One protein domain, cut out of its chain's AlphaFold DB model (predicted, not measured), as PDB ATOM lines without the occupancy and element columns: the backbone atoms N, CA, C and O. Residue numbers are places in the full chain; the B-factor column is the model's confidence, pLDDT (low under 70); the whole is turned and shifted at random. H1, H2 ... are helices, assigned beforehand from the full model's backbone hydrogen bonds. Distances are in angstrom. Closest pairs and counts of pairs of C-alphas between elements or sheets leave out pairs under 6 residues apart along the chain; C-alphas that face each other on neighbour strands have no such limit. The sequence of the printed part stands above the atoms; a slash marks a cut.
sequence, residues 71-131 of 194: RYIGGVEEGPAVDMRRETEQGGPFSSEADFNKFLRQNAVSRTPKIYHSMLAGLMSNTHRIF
ATOM      1  N   ARG A  71     206.235 273.561 202.358       89.12
ATOM      2  CA  ARG A  71     205.845 272.204 201.921       89.12
ATOM      3  C   ARG A  71     206.236 271.109 202.914       89.12
ATOM      4  O   ARG A  71     205.937 269.945 202.681       89.12
ATOM      5  N   TYR A  72     206.944 271.477 203.977       91.66
ATOM      6  CA  TYR A  72     207.450 270.567 204.994       91.66
ATOM      7  C   TYR A  72     207.591 271.293 206.335       91.66
ATOM      8  O   TYR A  72     207.748 272.514 206.374       91.66
ATOM      9  N   ILE A  73     207.579 270.534 207.428       91.44
ATOM     10  CA  ILE A  73     207.876 271.006 208.781       91.44
ATOM     11  C   ILE A  73     209.312 270.600 209.111       91.44
ATOM     12  O   ILE A  73     209.627 269.411 209.188       91.44
ATOM     13  N   GLY A  74     210.189 271.584 209.273       89.63
ATOM     14  CA  GLY A  74     211.612 271.370 209.505       89.63
ATOM     15  C   GLY A  74     212.395 272.678 209.539       89.63
ATOM     16  O   GLY A  74     211.825 273.769 209.458       89.63
ATOM     17  N   GLY A  75     213.712 272.559 209.668       86.36
ATOM     18  CA  GLY A  75     214.640 273.670 209.500       86.36
ATOM     19  C   GLY A  75     214.735 274.124 208.041       86.36
ATOM     20  O   GLY A  75     214.344 273.413 207.122       86.36
ATOM     21  N   VAL A  76     215.285 275.319 207.821       82.61
ATOM     22  CA  VAL A  76     215.567 275.844 206.471       82.61
ATOM     23  C   VAL A  76     216.397 274.839 205.663       82.61
ATOM     24  O   VAL A  76     217.220 274.135 206.240       82.61
ATOM     25  N   GLU A  77     216.186 274.798 204.341       84.12
ATOM     26  CA  GLU A  77     216.843 273.842 203.428       84.12
ATOM     27  C   GLU A  77     216.561 272.372 203.787       84.12
ATOM     28  O   GLU A  77     217.437 271.524 203.671       84.12
ATOM     29  N   GLU A  78     215.325 272.070 204.209       86.56
ATOM     30  CA  GLU A  78     214.893 270.705 204.554       86.56
ATOM     31  C   GLU A  78     215.689 270.106 205.728       86.56
ATOM     32  O   GLU A  78     215.828 268.892 205.864       86.56
ATOM     33  N   GLY A  79     216.189 270.967 206.620       86.79
ATOM     34  CA  GLY A  79     216.824 270.553 207.864       86.79
ATOM     35  C   GLY A  79     215.840 269.906 208.848       86.79
ATOM     36  O   GLY A  79     214.617 270.036 208.706       86.79
ATOM     37  N   PRO A  80     216.344 269.243 209.900       88.27
ATOM     38  CA  PRO A  80     215.487 268.616 210.895       88.27
ATOM     39  C   PRO A  80     214.650 269.658 211.646       88.27
ATOM     40  O   PRO A  80     215.092 270.778 211.915       88.27
ATOM     41  N   ALA A  81     213.434 269.276 212.022       85.47
ATOM     42  CA  ALA A  81     212.714 269.922 213.103       85.47
ATOM     43  C   ALA A  81     213.416 269.586 214.427       85.47
ATOM     44  O   ALA A  81     213.745 268.427 214.691       85.47
ATOM     45  N   VAL A  82     213.632 270.606 215.253       77.57
ATOM     46  CA  VAL A  82     214.263 270.476 216.568       77.57
ATOM     47  C   VAL A  82     213.241 270.877 217.617       77.57
ATOM     48  O   VAL A  82     212.754 272.009 217.595       77.57
ATOM     49  N   ASP A  83     212.915 269.964 218.529       69.71
ATOM     50  CA  ASP A  83     212.102 270.306 219.693       69.71
ATOM     51  C   ASP A  83     213.021 270.849 220.789       69.71
ATOM     52  O   ASP A  83     213.647 270.092 221.518       69.71
ATOM     53  N   MET A  84     213.120 272.172 220.914       61.64
ATOM     54  CA  MET A  84     214.043 272.806 221.867       61.64
ATOM     55  C   MET A  84     213.729 272.516 223.339       61.64
ATOM     56  O   MET A  84     214.579 272.772 224.184       61.64
ATOM     57  N   ARG A  85     212.552 271.961 223.661       56.97
ATOM     58  CA  ARG A  85     212.256 271.460 225.015       56.97
ATOM     59  C   ARG A  85     213.050 270.200 225.343       56.97
ATOM     60  O   ARG A  85     213.171 269.818 226.501       56.97
ATOM     61  N   ARG A  86     213.556 269.528 224.311       57.57
ATOM     62  CA  ARG A  86     214.352 268.311 224.382       57.57
ATOM     63  C   ARG A  86     215.581 268.558 223.523       57.57
ATOM     64  O   ARG A  86     215.578 268.240 222.342       57.57
ATOM     65  N   GLU A  87     216.618 269.147 224.114       53.08
ATOM     66  CA  GLU A  87     217.825 269.659 223.433       53.08
ATOM     67  C   GLU A  87     218.489 268.682 222.432       53.08
ATOM     68  O   GLU A  87     219.292 269.094 221.597       53.08
ATOM     69  N   THR A  88     218.138 267.394 222.481       62.49
ATOM     70  CA  THR A  88     218.676 266.320 221.645       62.49
ATOM     71  C   THR A  88     217.711 265.742 220.606       62.49
ATOM     72  O   THR A  88     218.173 265.032 219.714       62.49
ATOM     73  N   GLU A  89     216.399 265.993 220.683       70.22
ATOM     74  CA  GLU A  89     215.434 265.322 219.801       70.22
ATOM     75  C   GLU A  89     215.260 266.079 218.483       70.22
ATOM     76  O   GLU A  89     214.660 267.157 218.407       70.22
ATOM     77  N   GLN A  90     215.781 265.471 217.422       83.44
ATOM     78  CA  GLN A  90     215.686 265.956 216.052       83.44
ATOM     79  C   GLN A  90     214.896 264.961 215.208       83.44
ATOM     80  O   GLN A  90     215.029 263.747 215.361       83.44
ATOM     81  N   GLY A  91     214.084 265.467 214.288       85.33
ATOM     82  CA  GLY A  91     213.331 264.626 213.367       85.33
ATOM     83  C   GLY A  91     212.931 265.361 212.104       85.33
ATOM     84  O   GLY A  91     213.084 266.572 211.994       85.33
ATOM     85  N   GLY A  92     212.393 264.626 211.140       87.85
ATOM     86  CA  GLY A  92     211.976 265.201 209.869       87.85
ATOM     87  C   GLY A  92     213.151 265.434 208.908       87.85
ATOM     88  O   GLY A  92     214.188 264.784 209.057       87.85
ATOM     89  N   PRO A  93     212.991 266.316 207.907       91.62
ATOM     90  CA  PRO A  93     211.824 267.172 207.657       91.62
ATOM     91  C   PRO A  93     210.543 266.351 207.451       91.62
ATOM     92  O   PRO A  93     210.570 265.250 206.904       91.62
ATOM     93  N   PHE A  94     209.405 266.860 207.922       92.68
ATOM     94  CA  PHE A  94     208.122 266.161 207.834       92.68
ATOM     95  C   PHE A  94     207.284 266.711 206.691       92.68
ATOM     96  O   PHE A  94     207.028 267.909 206.628       92.68
ATOM     97  N   SER A  95     206.801 265.834 205.815       91.41
ATOM     98  CA  SER A  95     205.936 266.230 204.693       91.41
ATOM     99  C   SER A  95     204.508 266.605 205.112       91.41
ATOM    100  O   SER A  95     203.763 267.175 204.320       91.41
ATOM    101  N   SER A  96     204.117 266.284 206.349       91.77
ATOM    102  CA  SER A  96     202.771 266.516 206.865       91.77
ATOM    103  C   SER A  96     202.777 266.861 208.354       91.77
ATOM    104  O   SER A  96     203.641 266.414 209.114       91.77
ATOM    105  N   GLU A  97     201.763 267.612 208.792       91.67
ATOM    106  CA  GLU A  97     201.505 267.861 210.214       91.67
ATOM    107  C   GLU A  97     201.247 266.556 210.985       91.67
ATOM    108  O   GLU A  97     201.680 266.409 212.125       91.67
ATOM    109  N   ALA A  98     200.631 265.560 210.340       92.10
ATOM    110  CA  ALA A  98     200.377 264.255 210.943       92.10
ATOM    111  C   ALA A  98     201.669 263.514 211.327       92.10
ATOM    112  O   ALA A  98     201.745 262.933 212.417       92.10
ATOM    113  N   ASP A  99     202.691 263.551 210.465       92.33
ATOM    114  CA  ASP A  99     203.991 262.939 210.749       92.33
ATOM    115  C   ASP A  99     204.737 263.697 211.851       92.33
ATOM    116  O   ASP A  99     205.303 263.076 212.755       92.33
ATOM    117  N   PHE A 100     204.670 265.030 211.833       90.86
ATOM    118  CA  PHE A 100     205.252 265.865 212.883       90.86
ATOM    119  C   PHE A 100     204.591 265.617 214.248       90.86
ATOM    120  O   PHE A 100     205.274 265.361 215.239       90.86
ATOM    121  N   ASN A 101     203.259 265.569 214.303       88.67
ATOM    122  CA  ASN A 101     202.510 265.240 215.515       88.67
ATOM    123  C   ASN A 101     202.840 263.836 216.030       88.67
ATOM    124  O   ASN A 101     202.939 263.609 217.238       88.67
ATOM    125  N   LYS A 102     203.036 262.867 215.128       88.04
ATOM    126  CA  LYS A 102     203.487 261.525 215.504       88.04
ATOM    127  C   LYS A 102     204.876 261.565 216.144       88.04
ATOM    128  O   LYS A 102     205.037 260.936 217.187       88.04
ATOM    129  N   PHE A 103     205.821 262.310 215.572       86.71
ATOM    130  CA  PHE A 103     207.155 262.512 216.148       86.71
ATOM    131  C   PHE A 103     207.080 263.128 217.554       86.71
ATOM    132  O   PHE A 103     207.622 262.556 218.498       86.71
ATOM    133  N   LEU A 104     206.314 264.211 217.736       83.07
ATOM    134  CA  LEU A 104     206.123 264.838 219.052       83.07
ATOM    135  C   LEU A 104     205.555 263.856 220.089       83.07
ATOM    136  O   LEU A 104     206.011 263.816 221.230       83.07
ATOM    137  N   ARG A 105     204.589 263.014 219.697       80.60
ATOM    138  CA  ARG A 105     204.010 261.994 220.590       80.60
ATOM    139  C   ARG A 105     204.970 260.854 220.919       80.60
ATOM    140  O   ARG A 105     204.873 260.307 222.014       80.60
ATOM    141  N   GLN A 106     205.840 260.462 219.989       79.08
ATOM    142  CA  GLN A 106     206.837 259.409 220.215       79.08
ATOM    143  C   GLN A 106     207.923 259.853 221.197       79.08
ATOM    144  O   GLN A 106     208.425 259.025 221.951       79.08
ATOM    145  N   ASN A 107     208.212 261.154 221.225       71.21
ATOM    146  CA  ASN A 107     209.192 261.757 222.124       71.21
ATOM    147  C   ASN A 107     208.599 262.242 223.452       71.21
ATOM    148  O   ASN A 107     209.337 262.745 224.301       71.21
ATOM    149  N   ALA A 108     207.290 262.083 223.670       68.11
ATOM    150  CA  ALA A 108     206.703 262.287 224.990       68.11
ATOM    151  C   ALA A 108     207.337 261.306 225.991       68.11
ATOM    152  O   ALA A 108     207.598 260.145 225.660       68.11
ATOM    153  N   VAL A 109     207.619 261.779 227.210       66.47
ATOM    154  CA  VAL A 109     208.342 260.998 228.220       66.47
ATOM    155  C   VAL A 109     207.654 259.652 228.421       66.47
ATOM    156  O   VAL A 109     206.458 259.580 228.667       66.47
ATOM    157  N   SER A 110     208.413 258.558 228.359       66.18
ATOM    158  CA  SER A 110     207.872 257.192 228.464       66.18
ATOM    159  C   SER A 110     207.096 256.918 229.764       66.18
ATOM    160  O   SER A 110     206.335 255.955 229.844       66.18
ATOM    161  N   ARG A 111     207.284 257.766 230.784       67.02
ATOM    162  CA  ARG A 111     206.576 257.752 232.074       67.02
ATOM    163  C   ARG A 111     205.267 258.544 232.075       67.02
ATOM    164  O   ARG A 111     204.543 258.482 233.064       67.02
ATOM    165  N   THR A 112     204.961 259.288 231.017       69.48
ATOM    166  CA  THR A 112     203.739 260.080 230.910       69.48
ATOM    167  C   THR A 112     202.515 259.157 230.961       69.48
ATOM    168  O   THR A 112     202.383 258.242 230.146       69.48
ATOM    169  N   PRO A 113     201.589 259.358 231.920       75.33
ATOM    170  CA  PRO A 113     200.374 258.558 231.986       75.33
ATOM    171  C   PRO A 113     199.599 258.583 230.662       75.33
ATOM    172  O   PRO A 113     199.448 259.633 230.040       75.33
ATOM    173  N   LYS A 114     199.048 257.430 230.251       78.24
ATOM    174  CA  LYS A 114     198.325 257.268 228.970       78.24
ATOM    175  C   LYS A 114     197.241 258.323 228.735       78.24
ATOM    176  O   LYS A 114     197.028 258.714 227.593       78.24
ATOM    177  N   ILE A 115     196.596 258.798 229.805       77.90
ATOM    178  CA  ILE A 115     195.583 259.857 229.739       77.90
ATOM    179  C   ILE A 115     196.130 261.142 229.101       77.90
ATOM    180  O   ILE A 115     195.468 261.729 228.247       77.90
ATOM    181  N   TYR A 116     197.366 261.524 229.418       77.18
ATOM    182  CA  TYR A 116     197.997 262.704 228.837       77.18
ATOM    183  C   TYR A 116     198.394 262.482 227.380       77.18
ATOM    184  O   TYR A 116     198.235 263.393 226.577       77.18
ATOM    185  N   HIS A 117     198.808 261.270 226.992       74.59
ATOM    186  CA  HIS A 117     199.012 260.949 225.575       74.59
ATOM    187  C   HIS A 117     197.708 261.058 224.772       74.59
ATOM    188  O   HIS A 117     197.718 261.606 223.672       74.59
ATOM    189  N   SER A 118     196.586 260.564 225.312       78.29
ATOM    190  CA  SER A 118     195.283 260.686 224.646       78.29
ATOM    191  C   SER A 118     194.785 262.127 224.585       78.29
ATOM    192  O   SER A 118     194.257 262.532 223.555       78.29
ATOM    193  N   MET A 119     194.994 262.914 225.645       79.68
ATOM    194  CA  MET A 119     194.666 264.342 225.649       79.68
ATOM    195  C   MET A 119     195.507 265.094 224.619       79.68
ATOM    196  O   MET A 119     194.949 265.792 223.782       79.68
ATOM    197  N   LEU A 120     196.828 264.883 224.610       77.96
ATOM    198  CA  LEU A 120     197.731 265.494 223.637       77.96
ATOM    199  C   LEU A 120     197.324 265.141 222.201       77.96
ATOM    200  O   LEU A 120     197.260 266.016 221.347       77.96
ATOM    201  N   ALA A 121     196.988 263.875 221.940       80.42
ATOM    202  CA  ALA A 121     196.515 263.448 220.628       80.42
ATOM    203  C   ALA A 121     195.177 264.096 220.229       80.42
ATOM    204  O   ALA A 121     194.993 264.382 219.052       80.42
ATOM    205  N   GLY A 122     194.266 264.327 221.180       81.69
ATOM    206  CA  GLY A 122     192.980 264.986 220.928       81.69
ATOM    207  C   GLY A 122     193.080 266.499 220.711       81.69
ATOM    208  O   GLY A 122     192.204 267.072 220.071       81.69
ATOM    209  N   LEU A 123     194.141 267.135 221.216       81.98
ATOM    210  CA  LEU A 123     194.418 268.564 221.025       81.98
ATOM    211  C   LEU A 123     195.181 268.858 219.722       81.98
ATOM    212  O   LEU A 123     195.193 269.992 219.254       81.98
ATOM    213  N   MET A 124     195.822 267.848 219.130       84.76
ATOM    214  CA  MET A 124     196.578 267.976 217.883       84.76
ATOM    215  C   MET A 124     195.655 267.883 216.660       84.76
ATOM    216  O   MET A 124     195.080 266.827 216.389       84.76
ATOM    217  N   SER A 125     195.560 268.961 215.879       86.86
ATOM    218  CA  SER A 125     194.976 268.918 214.530       86.86
ATOM    219  C   SER A 125     196.027 268.508 213.492       86.86
ATOM    220  O   SER A 125     197.219 268.558 213.763       86.86
ATOM    221  N   ASN A 126     195.582 268.094 212.306       88.35
ATOM    222  CA  ASN A 126     196.441 267.825 211.143       88.35
ATOM    223  C   ASN A 126     196.021 268.656 209.916       88.35
ATOM    224  O   ASN A 126     196.283 268.263 208.778       88.35
ATOM    225  N   THR A 127     195.252 269.726 210.134       88.14
ATOM    226  CA  THR A 127     194.632 270.535 209.074       88.14
ATOM    227  C   THR A 127     195.270 271.910 208.927       88.14
ATOM    228  O   THR A 127     194.749 272.736 208.177       88.14
ATOM    229  N   HIS A 128     196.343 272.200 209.663       88.71
ATOM    230  CA  HIS A 128     196.983 273.500 209.588       88.71
ATOM    231  C   HIS A 128     197.811 273.618 208.310       88.71
ATOM    232  O   HIS A 128     198.419 272.667 207.816       88.71
ATOM    233  N   ARG A 129     197.846 274.838 207.775       88.02
ATOM    234  CA  ARG A 129     198.787 275.205 206.721       88.02
ATOM    235  C   ARG A 129     200.179 275.352 207.327       88.02
ATOM    236  O   ARG A 129     200.330 275.804 208.461       88.02
ATOM    237  N   ILE A 130     201.192 274.983 206.556       87.88
ATOM    238  CA  ILE A 130     202.591 275.085 206.966       87.88
ATOM    239  C   ILE A 130     203.122 276.430 206.485       87.88
ATOM    240  O   ILE A 130     203.035 276.740 205.299       87.88
ATOM    241  N   PHE A 131     203.715 277.212 207.380       86.49
ATOM    242  CA  PHE A 131     204.284 278.518 207.050       86.49
ATOM    243  C   PHE A 131     205.713 278.644 207.549       86.49
ATOM    244  O   PHE A 131     206.129 277.955 208.481       86.49
TER     245      PHE A 131
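This is residues 71 to 131 of the 194 residues of the protein "Non-specific serine/threonine protein kinase" of Cladophialophora carrionii (UniProt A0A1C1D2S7). Little regular structure: a flat piece in which two short helices, H1 and H2, lie side by side and run opposite ways, with a long looped stretch, residues 71 to 96, toward the other end. After H2, residues 124 to 131 run back toward the first printed residues. The printed part has 61 residues, 20 of them in the two named helices, H1 then H2, with no named strand; the class is all helix. It is only just compact, close to loose, with a radius of gyration of the C-alphas of 12.1 A and spans of 36 by 27 by 13 A.

H1, residues 97 to 106, and H2, residues 114 to 123, only just touch, with 3 pairs of C-alphas within 8 A. The closest C-alphas are those of Arg 105 and His 117, 7.1 A apart. They form a helical hairpin, at a shallow tilt of 17 degrees, opposite ways. In both helices every O i to N i+4 pair is within hydrogen-bond range. Residues 81 to 82 pair with residues 90 to 91, antiparallel.

H1 measures 14.1 A from C-alpha 97 at (201.505, 267.861, 210.214), and H2 14.4 A, ending at C-alpha 123 at (194.418, 268.564, 221.025).

The C-alphas farthest apart, of Glu 77 and Ile 115, are 36.6 A apart; those of Arg 71 and Phe 131 are 8.3 A apart. The printed part has no cut, and the link from H1 to H2 is short. Residues 110 to 115, of which 114 to 115 belong to H2, stand free. Residues 83 to 88 and 108 to 112 have pLDDT under 70.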